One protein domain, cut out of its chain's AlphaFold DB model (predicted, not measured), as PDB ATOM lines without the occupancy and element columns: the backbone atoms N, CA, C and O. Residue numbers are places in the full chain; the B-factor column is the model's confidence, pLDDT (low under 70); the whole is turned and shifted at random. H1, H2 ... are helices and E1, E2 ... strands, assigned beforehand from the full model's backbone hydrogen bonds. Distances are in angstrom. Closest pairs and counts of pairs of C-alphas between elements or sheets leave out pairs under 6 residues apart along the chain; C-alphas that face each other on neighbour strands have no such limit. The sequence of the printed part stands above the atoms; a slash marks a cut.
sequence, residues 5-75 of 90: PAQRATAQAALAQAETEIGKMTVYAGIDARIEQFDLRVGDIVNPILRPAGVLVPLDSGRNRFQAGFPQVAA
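Overview. This is residues 5 to 75 of the 90 residues of the protein "HlyD family secretion protein" of Halomonas sp. 204 (UniProt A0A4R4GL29). A long straight helix, H1, sticks out as a free arm at one end, a small two-stranded hairpin of E1 and E2 with a long loop, residues 39 to 53, makes the middle, and a thin tail, residues 62 to 75, sticks out at the other end and finishes in the tiny helix H2. The arm and the tail make the length, with little but the hairpin and its loop folded back on itself. The printed part has 71 residues with two named helices and two named strands, in the order H1, E1, E2, H2; the sheet has the order E1 - E2 and is antiparallel. The class is mixed, helices and strands, with 34 residues, under half, in named elements. The whole is extended, with a radius of gyration of the C-alphas of 21.0 A, and only just elongated, spanning 67 by 34 by 24 A.

Along the chain. H1 holds residues 5 to 23 and measures 27.0 A from C-alpha 5 at (94.086, 161.352, 64.439) to C-alpha 23 at (97.722, 151.484, 89.283). After a short link comes E1, residues 33 to 38, 13.3 A long, beginning with C-alpha 33 at (112.516, 141.845, 102.267). E2 holds residues 54 to 58 and is 13.4 A long. H2, residues 72 to 75, is 5.4 A long and ends with C-alpha 75 at (141.364, 159.801, 108.627).

Arrangement. H1 stands free within residues 5 to 28, of which 5 to 23 belong to it. H1 is apart from E2 and from H2. E1 and E2 form a hairpin of antiparallel neighbour strands, with 163 degrees between their N-to-C directions. The C-alphas of Ala 33 and Pro 58, which face each other, are 4.1 A apart. N 34 and O 57, at 2.8 A, and N 55 and O 37, at 2.9 A, are within hydrogen-bond range. H2 is apart from E1. Residues 62 to 75, of which 72 to 75 belong to H2, stand free. In H1 every O i to N i+4 pair is within hydrogen-bond range, while H2 is too short for such a pair and has its 1 O i to N i+3 pair within range.

Size, cuts and confidence. The two C-alphas farthest apart are those of Pro 5 and Val 73, at 68.6 A. The printed part has no cut. The links from E1 to E2, with 15 residues, and from E2 to H2, with 13 residues, are long. The mean pLDDT of the printed part is 89.3, and no printed residue is under 70.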
ATOM      1  N   PRO A   5      93.016 162.235  63.976       85.88
ATOM      2  CA  PRO A   5      94.086 161.352  64.439       85.88
ATOM      3  C   PRO A   5      94.818 161.903  65.669       85.88
ATOM      4  O   PRO A   5      95.092 161.154  66.602       85.88
ATOM      5  N   ALA A   6      95.083 163.213  65.699       87.19
ATOM      6  CA  ALA A   6      95.757 163.860  66.823       87.19
ATOM      7  C   ALA A   6      94.870 163.874  68.077       87.19
ATOM      8  O   ALA A   6      95.332 163.533  69.159       87.19
ATOM      9  N   GLN A   7      93.577 164.181  67.930       88.00
ATOM     10  CA  GLN A   7      92.618 164.130  69.038       88.00
ATOM     11  C   GLN A   7      92.470 162.716  69.606       88.00
ATOM     12  O   GLN A   7      92.442 162.544  70.824       88.00
ATOM     13  N   ARG A   8      92.434 161.693  68.741       91.00
ATOM     14  CA  ARG A   8      92.421 160.290  69.170       91.00
ATOM     15  C   ARG A   8      93.687 159.931  69.947       91.00
ATOM     16  O   ARG A   8      93.573 159.318  71.003       91.00
ATOM     17  N   ALA A   9      94.862 160.322  69.455       92.19
ATOM     18  CA  ALA A   9      96.128 160.065  70.139       92.19
ATOM     19  C   ALA A   9      96.166 160.725  71.529       92.19
ATOM     20  O   ALA A   9      96.544 160.081  72.505       92.19
ATOM     21  N   THR A  10      95.686 161.968  71.649       92.69
ATOM     22  CA  THR A  10      95.571 162.662  72.941       92.69
ATOM     23  C   THR A  10      94.615 161.948  73.895       92.69
ATOM     24  O   THR A  10      94.948 161.752  75.061       92.69
ATOM     25  N   ALA A  11      93.444 161.516  73.415       93.31
ATOM     26  CA  ALA A  11      92.484 160.781  74.238       93.31
ATOM     27  C   ALA A  11      93.048 159.433  74.722       93.31
ATOM     28  O   ALA A  11      92.846 159.055  75.873       93.31
ATOM     29  N   GLN A  12      93.800 158.728  73.872       95.88
ATOM     30  CA  GLN A  12      94.474 157.480  74.239       95.88
ATOM     31  C   GLN A  12      95.583 157.705  75.274       95.88
ATOM     32  O   GLN A  12      95.691 156.937  76.225       95.88
ATOM     33  N   ALA A  13      96.370 158.774  75.135       96.06
ATOM     34  CA  ALA A  13      97.378 159.138  76.128       96.06
ATOM     35  C   ALA A  13      96.742 159.493  77.484       96.06
ATOM     36  O   ALA A  13      97.241 159.076  78.527       96.06
ATOM     37  N   ALA A  14      95.612 160.207  77.478       96.62
ATOM     38  CA  ALA A  14      94.869 160.530  78.694       96.62
ATOM     39  C   ALA A  14      94.306 159.278  79.388       96.62
ATOM     40  O   ALA A  14      94.373 159.181  80.612       96.62
ATOM     41  N   LEU A  15      93.805 158.305  78.616       97.00
ATOM     42  CA  LEU A  15      93.367 157.009  79.139       97.00
ATOM     43  C   LEU A  15      94.527 156.274  79.827       97.00
ATOM     44  O   LEU A  15      94.407 155.909  80.993       97.00
ATOM     45  N   ALA A  16      95.663 156.130  79.140       97.12
ATOM     46  CA  ALA A  16      96.837 155.444  79.679       97.12
ATOM     47  C   ALA A  16      97.371 156.120  80.957       97.12
ATOM     48  O   ALA A  16      97.794 155.448  81.903       97.12
ATOM     49  N   GLN A  17      97.313 157.454  81.016       95.69
ATOM     50  CA  GLN A  17      97.668 158.193  82.224       95.69
ATOM     51  C   GLN A  17      96.708 157.876  83.376       95.69
ATOM     52  O   GLN A  17      97.166 157.596  84.481       95.69
ATOM     53  N   ALA A  18      95.394 157.882  83.136       97.06
ATOM     54  CA  ALA A  18      94.400 157.570  84.163       97.06
ATOM     55  C   ALA A  18      94.538 156.128  84.683       97.06
ATOM     56  O   ALA A  18      94.492 155.904  85.891       97.06
ATOM     57  N   GLU A  19      94.781 155.164  83.792       97.19
ATOM     58  CA  GLU A  19      95.059 153.770  84.160       97.19
ATOM     59  C   GLU A  19      96.319 153.659  85.031       97.19
ATOM     60  O   GLU A  19      96.331 152.937  86.028       97.19
ATOM     61  N   THR A  20      97.355 154.439  84.714       96.25
ATOM     62  CA  THR A  20      98.584 154.504  85.513       96.25
ATOM     63  C   THR A  20      98.337 155.100  86.903       96.25
ATOM     64  O   THR A  20      98.856 154.580  87.889       96.25
ATOM     65  N   GLU A  21      97.537 156.165  87.014       94.56
ATOM     66  CA  GLU A  21      97.182 156.758  88.313       94.56
ATOM     67  C   GLU A  21      96.371 155.792  89.190       94.56
ATOM     68  O   GLU A  21      96.618 155.704  90.391       94.56
ATOM     69  N   ILE A  22      95.464 155.007  88.597       95.56
ATOM     70  CA  ILE A  22      94.752 153.935  89.312       95.56
ATOM     71  C   ILE A  22      95.740 152.859  89.780       95.56
ATOM     72  O   ILE A  22      95.683 152.431  90.931       95.56
ATOM     73  N   GLY A  23      96.689 152.460  88.928       94.31
ATOM     74  CA  GLY A  23      97.722 151.484  89.283       94.31
ATOM     75  C   GLY A  23      98.574 151.913  90.484       94.31
ATOM     76  O   GLY A  23      98.906 151.086  91.329       94.31
ATOM     77  N   LYS A  24      98.859 153.215  90.619       91.06
ATOM     78  CA  LYS A  24      99.607 153.781  91.757       91.06
ATOM     79  C   LYS A  24      98.857 153.724  93.092       91.06
ATOM     80  O   LYS A  24      99.481 153.936  94.128       91.06
ATOM     81  N   MET A  25      97.550 153.441  93.099       90.81
ATOM     82  CA  MET A  25      96.777 153.308  94.342       90.81
ATOM     83  C   MET A  25      97.153 152.057  95.144       90.81
ATOM     84  O   MET A  25      96.882 152.004  96.342       90.81
ATOM     85  N   THR A  26      97.784 151.063  94.510       90.81
ATOM     86  CA  THR A  26      98.276 149.859  95.192       90.81
ATOM     87  C   THR A  26      99.797 149.813  95.143       90.81
ATOM     88  O   THR A  26     100.398 149.846  94.072       90.81
ATOM     89  N   VAL A  27     100.430 149.716  96.312       89.19
ATOM     90  CA  VAL A  27     101.890 149.628  96.435       89.19
ATOM     91  C   VAL A  27     102.290 148.178  96.685       89.19
ATOM     92  O   VAL A  27     101.790 147.543  97.611       89.19
ATOM     93  N   TYR A  28     103.220 147.673  95.877       91.19
ATOM     94  CA  TYR A  28     103.784 146.329  95.994       91.19
ATOM     95  C   TYR A  28     105.259 146.397  96.397       91.19
ATOM     96  O   TYR A  28     105.956 147.364  96.085       91.19
ATOM     97  N   ALA A  29     105.753 145.356  97.070       92.12
ATOM     98  CA  ALA A  29     107.180 145.220  97.337       92.12
ATOM     99  C   ALA A  29     107.922 144.844  96.043       92.12
ATOM    100  O   ALA A  29     107.544 143.894  95.364       92.12
ATOM    101  N   GLY A  30     108.977 145.589  95.702       91.12
ATOM    102  CA  GLY A  30     109.802 145.320  94.516       91.12
ATOM    103  C   GLY A  30     110.935 144.311  94.740       91.12
ATOM    104  O   GLY A  30     111.627 143.967  93.788       91.12
ATOM    105  N   ILE A  31     111.155 143.883  95.985       91.94
ATOM    106  CA  ILE A  31     112.235 142.977  96.398       91.94
ATOM    107  C   ILE A  31     111.776 142.082  97.555       91.94
ATOM    108  O   ILE A  31     110.887 142.467  98.320       91.94
ATOM    109  N   ASP A  32     112.446 140.942  97.729       92.31
ATOM    110  CA  ASP A  32     112.287 140.087  98.905       92.31
ATOM    111  C   ASP A  32     112.935 140.739 100.135       92.31
ATOM    112  O   ASP A  32     114.137 141.035 100.173       92.31
ATOM    113  N   ALA A  33     112.124 140.998 101.155       92.06
ATOM    114  CA  ALA A  33     112.516 141.845 102.267       92.06
ATOM    115  C   ALA A  33     111.691 141.582 103.524       92.06
ATOM    116  O   ALA A  33     110.620 140.976 103.487       92.06
ATOM    117  N   ARG A  34     112.188 142.105 104.644       91.94
ATOM    118  CA  ARG A  34     111.482 142.156 105.921       91.94
ATOM    119  C   ARG A  34     110.964 143.569 106.173       91.94
ATOM    120  O   ARG A  34     111.655 144.552 105.909       91.94
ATOM    121  N   ILE A  35     109.746 143.665 106.695       91.56
ATOM    122  CA  ILE A  35     109.170 144.932 107.148       91.56
ATOM    123  C   ILE A  35     109.687 145.192 108.566       91.56
ATOM    124  O   ILE A  35     109.362 144.435 109.477       91.56
ATOM    125  N   GLU A  36     110.491 146.240 108.748       90.19
ATOM    126  CA  GLU A  36     110.998 146.646 110.071       90.19
ATOM    127  C   GLU A  36     110.052 147.623 110.767       90.19
ATOM    128  O   GLU A  36     109.906 147.607 111.986       90.19
ATOM    129  N   GLN A  37     109.417 148.500 109.990       88.19
ATOM    130  CA  GLN A  37     108.522 149.531 110.500       88.19
ATOM    131  C   GLN A  37     107.318 149.654 109.571       88.19
ATOM    132  O   GLN A  37     107.487 149.686 108.353       88.19
ATOM    133  N   PHE A  38     106.121 149.750 110.145       89.81
ATOM    134  CA  PHE A  38     104.879 150.020 109.424       89.81
ATOM    135  C   PHE A  38     103.954 150.834 110.328       89.81
ATOM    136  O   PHE A  38     103.457 150.315 111.324       89.81
ATOM    137  N   ASP A  39     103.776 152.114 110.007       85.38
ATOM    138  CA  ASP A  39     103.108 153.083 110.896       85.38
ATOM    139  C   ASP A  39     101.778 153.604 110.324       85.38
ATOM    140  O   ASP A  39     101.128 154.469 110.908       85.38
ATOM    141  N   LEU A  40     101.340 153.079 109.174       89.19
ATOM    142  CA  LEU A  40     100.076 153.496 108.570       89.19
ATOM    143  C   LEU A  40      98.867 152.956 109.322       89.19
ATOM    144  O   LEU A  40      98.756 151.766 109.624       89.19
ATOM    145  N   ARG A  41      97.893 153.841 109.505       90.06
ATOM    146  CA  ARG A  41      96.537 153.532 109.945       90.06
ATOM    147  C   ARG A  41      95.542 153.850 108.837       90.06
ATOM    148  O   ARG A  41      95.808 154.614 107.912       90.06
ATOM    149  N   VAL A  42      94.356 153.258 108.926       91.69
ATOM    150  CA  VAL A  42      93.276 153.545 107.976       91.69
ATOM    151  C   VAL A  42      92.926 155.036 108.037       91.69
ATOM    152  O   VAL A  42      92.685 155.571 109.116       91.69
ATOM    153  N   GLY A  43      92.901 155.695 106.876       91.69
ATOM    154  CA  GLY A  43      92.656 157.137 106.752       91.69
ATOM    155  C   GLY A  43      93.922 157.999 106.710       91.69
ATOM    156  O   GLY A  43      93.823 159.207 106.504       91.69
ATOM    157  N   ASP A  44      95.107 157.404 106.863       89.44
ATOM    158  CA  ASP A  44      96.367 158.130 106.762       89.44
ATOM    159  C   ASP A  44      96.709 158.555 105.334       89.44
ATOM    160  O   ASP A  44      96.620 157.780 104.383       89.44
ATOM    161  N   ILE A  45      97.191 159.793 105.198       87.44
ATOM    162  CA  ILE A  45      97.791 160.282 103.956       87.44
ATOM    163  C   ILE A  45      99.231 159.774 103.880       87.44
ATOM    164  O   ILE A  45     100.017 159.988 104.810       87.44
ATOM    165  N   VAL A  46      99.575 159.147 102.756       87.12
ATOM    166  CA  VAL A  46     100.929 158.679 102.438       87.12
ATOM    167  C   VAL A  46     101.601 159.682 101.506       87.12
ATOM    168  O   VAL A  46     101.036 160.046 100.476       87.12
ATOM    169  N   ASN A  47     102.812 160.129 101.850       83.69
ATOM    170  CA  ASN A  47     103.616 161.006 100.998       83.69
ATOM    171  C   ASN A  47     105.079 160.530 100.992       83.69
ATOM    172  O   ASN A  47     105.704 160.539 102.055       83.69
ATOM    173  N   PRO A  48     105.662 160.193  99.824       75.44
ATOM    174  CA  PRO A  48     107.028 159.679  99.730       75.44
ATOM    175  C   PRO A  48     108.117 160.567 100.352       75.44
ATOM    176  O   PRO A  48     109.166 160.049 100.717       75.44
ATOM    177  N   ILE A  49     107.902 161.885 100.458       79.81
ATOM    178  CA  ILE A  49     108.924 162.828 100.944       79.81
ATOM    179  C   ILE A  49     108.847 163.017 102.461       79.81
ATOM    180  O   ILE A  49     109.870 163.007 103.139       79.81
ATOM    181  N   LEU A  50     107.643 163.228 102.996       77.50
ATOM    182  CA  LEU A  50     107.458 163.687 104.380       77.50
ATOM    183  C   LEU A  50     106.777 162.661 105.284       77.50
ATOM    184  O   LEU A  50     106.817 162.810 106.502       77.50
ATOM    185  N   ARG A  51     106.126 161.641 104.714       84.25
ATOM    186  CA  ARG A  51     105.354 160.665 105.484       84.25
ATOM    187  C   ARG A  51     105.340 159.292 104.802       84.25
ATOM    188  O   ARG A  51     104.330 158.918 104.193       84.25
ATOM    189  N   PRO A  52     106.468 158.563 104.853       86.88
ATOM    190  CA  PRO A  52     106.539 157.214 104.315       86.88
ATOM    191  C   PRO A  52     105.656 156.258 105.122       86.88
ATOM    192  O   PRO A  52     105.398 156.471 106.304       86.88
ATOM    193  N   ALA A  53     105.220 155.177 104.478       88.75
ATOM    194  CA  ALA A  53     104.403 154.148 105.118       88.75
ATOM    195  C   ALA A  53     105.162 153.341 106.186       88.75
ATOM    196  O   ALA A  53     104.583 152.855 107.158       88.75
ATOM    197  N   GLY A  54     106.463 153.161 105.964       89.81
ATOM    198  CA  GLY A  54     107.292 152.249 106.727       89.81
ATOM    199  C   GLY A  54     108.661 152.038 106.091       89.81
ATOM    200  O   GLY A  54     109.009 152.695 105.108       89.81
ATOM    201  N   VAL A  55     109.420 151.101 106.655       90.56
ATOM    202  CA  VAL A  55     110.771 150.743 106.206       90.56
ATOM    203  C   VAL A  55     110.819 149.261 105.859       90.56
ATOM    204  O   VAL A  55     110.485 148.401 106.677       90.56
ATOM    205  N   LEU A  56     111.256 148.980 104.633       91.56
ATOM    206  CA  LEU A  56     111.407 147.642 104.079       91.56
ATOM    207  C   LEU A  56     112.901 147.367 103.873       91.56
ATOM    208  O   LEU A  56     113.573 148.092 103.140       91.56
ATOM    209  N   VAL A  57     113.426 146.349 104.557       91.38
ATOM    210  CA  VAL A  57     114.856 146.018 104.574       91.38
ATOM    211  C   VAL A  57     115.094 144.716 103.802       91.38
ATOM    212  O   VAL A  57     114.499 143.697 104.160       91.38
ATOM    213  N   PRO A  58     115.957 144.711 102.766       91.31
ATOM    214  CA  PRO A  58     116.268 143.503 102.003       91.31
ATOM    215  C   PRO A  58     116.757 142.363 102.902       91.31
ATOM    216  O   PRO A  58     117.509 142.605 103.846       91.31
ATOM    217  N   LEU A  59     116.409 141.116 102.574       88.56
ATOM    218  CA  LEU A  59     116.854 139.948 103.355       88.56
ATOM    219  C   LEU A  59     118.380 139.759 103.358       88.56
ATOM    220  O   LEU A  59     118.938 139.222 104.314       88.56
ATOM    221  N   ASP A  60     119.058 140.230 102.312       84.75
ATOM    222  CA  ASP A  60     120.518 140.195 102.205       84.75
ATOM    223  C   ASP A  60     121.214 141.407 102.848       84.75
ATOM    224  O   ASP A  60     122.442 141.521 102.805       84.75
ATOM    225  N   SER A  61     120.454 142.325 103.454       81.06
ATOM    226  CA  SER A  61     121.018 143.477 104.157       81.06
ATOM    227  C   SER A  61     121.904 143.031 105.326       81.06
ATOM    228  O   SER A  61     121.591 142.079 106.039       81.06
ATOM    229  N   GLY A  62     123.042 143.705 105.518       72.94
ATOM    230  CA  GLY A  62     124.003 143.392 106.584       72.94
ATOM    231  C   GLY A  62     124.869 142.146 106.347       72.94
ATOM    232  O   GLY A  62     125.731 141.842 107.170       72.94
ATOM    233  N   ARG A  63     124.714 141.434 105.221       76.94
ATOM    234  CA  ARG A  63     125.609 140.319 104.878       76.94
ATOM    235  C   ARG A  63     126.968 140.847 104.415       76.94
ATOM    236  O   ARG A  63     127.060 141.576 103.429       76.94
ATOM    237  N   ASN A  64     128.033 140.444 105.111       78.81
ATOM    238  CA  ASN A  64     129.439 140.700 104.753       78.81
ATOM    239  C   ASN A  64     129.832 142.181 104.599       78.81
ATOM    240  O   ASN A  64     130.848 142.489 103.974       78.81
ATOM    241  N   ARG A  65     129.042 143.116 105.138       82.94
ATOM    242  CA  ARG A  65     129.340 144.551 105.115       82.94
ATOM    243  C   ARG A  65     128.970 145.169 106.451       82.94
ATOM    244  O   ARG A  65     127.842 145.028 106.906       82.94
ATOM    245  N   PHE A  66     129.918 145.895 107.028       86.69
ATOM    246  CA  PHE A  66     129.744 146.629 108.273       86.69
ATOM    247  C   PHE A  66     130.169 148.077 108.065       86.69
ATOM    248  O   PHE A  66     131.145 148.352 107.366       86.69
ATOM    249  N   GLN A  67     129.437 148.998 108.684       87.81
ATOM    250  CA  GLN A  67     129.831 150.397 108.751       87.81
ATOM    251  C   GLN A  67     130.617 150.614 110.044       87.81
ATOM    252  O   GLN A  67     130.061 150.507 111.133       87.81
ATOM    253  N   ALA A  68     131.900 150.942 109.921       87.94
ATOM    254  CA  ALA A  68     132.714 151.398 111.041       87.94
ATOM    255  C   ALA A  68     132.752 152.935 111.070       87.94
ATOM    256  O   ALA A  68     132.802 153.584 110.020       87.94
ATOM    257  N   GLY A  69     132.710 153.514 112.270       88.44
ATOM    258  CA  GLY A  69     132.897 154.946 112.499       88.44
ATOM    259  C   GLY A  69     134.291 155.219 113.054       88.44
ATOM    260  O   GLY A  69     134.693 154.588 114.029       88.44
ATOM    261  N   PHE A  70     135.019 156.165 112.456       88.94
ATOM    262  CA  PHE A  70     136.361 156.559 112.896       88.94
ATOM    263  C   PHE A  70     136.394 158.042 113.284       88.94
ATOM    264  O   PHE A  70     135.729 158.857 112.637       88.94
ATOM    265  N   PRO A  71     137.179 158.428 114.306       90.31
ATOM    266  CA  PRO A  71     137.379 159.833 114.631       90.31
ATOM    267  C   PRO A  71     138.137 160.544 113.503       90.31
ATOM    268  O   PRO A  71     139.007 159.959 112.857       90.31
ATOM    269  N   GLN A  72     137.852 161.833 113.297       89.50
ATOM    270  CA  GLN A  72     138.415 162.625 112.192       89.50
ATOM    271  C   GLN A  72     139.955 162.608 112.153       89.50
ATOM    272  O   GLN A  72     140.543 162.558 111.078       89.50
ATOM    273  N   VAL A  73     140.618 162.575 113.315       92.12
ATOM    274  CA  VAL A  73     142.089 162.514 113.420       92.12
ATOM    275  C   VAL A  73     142.690 161.227 112.843       92.12
ATOM    276  O   VAL A  73     143.831 161.233 112.391       92.12
ATOM    277  N   ALA A  74     141.923 160.132 112.804       85.19
ATOM    278  CA  ALA A  74     142.359 158.855 112.243       85.19
ATOM    279  C   ALA A  74     142.198 158.788 110.712       85.19
ATOM    280  O   ALA A  74     142.657 157.833 110.089       85.19
ATOM    281  N   ALA A  75     141.604 159.803 110.072       84.06
ATOM    282  CA  ALA A  75     141.364 159.801 108.627       84.06
ATOM    283  C   ALA A  75     142.650 159.659 107.790       84.06
ATOM    284  O   ALA A  75     142.604 159.133 106.684       84.06
TER     285      ALA A  75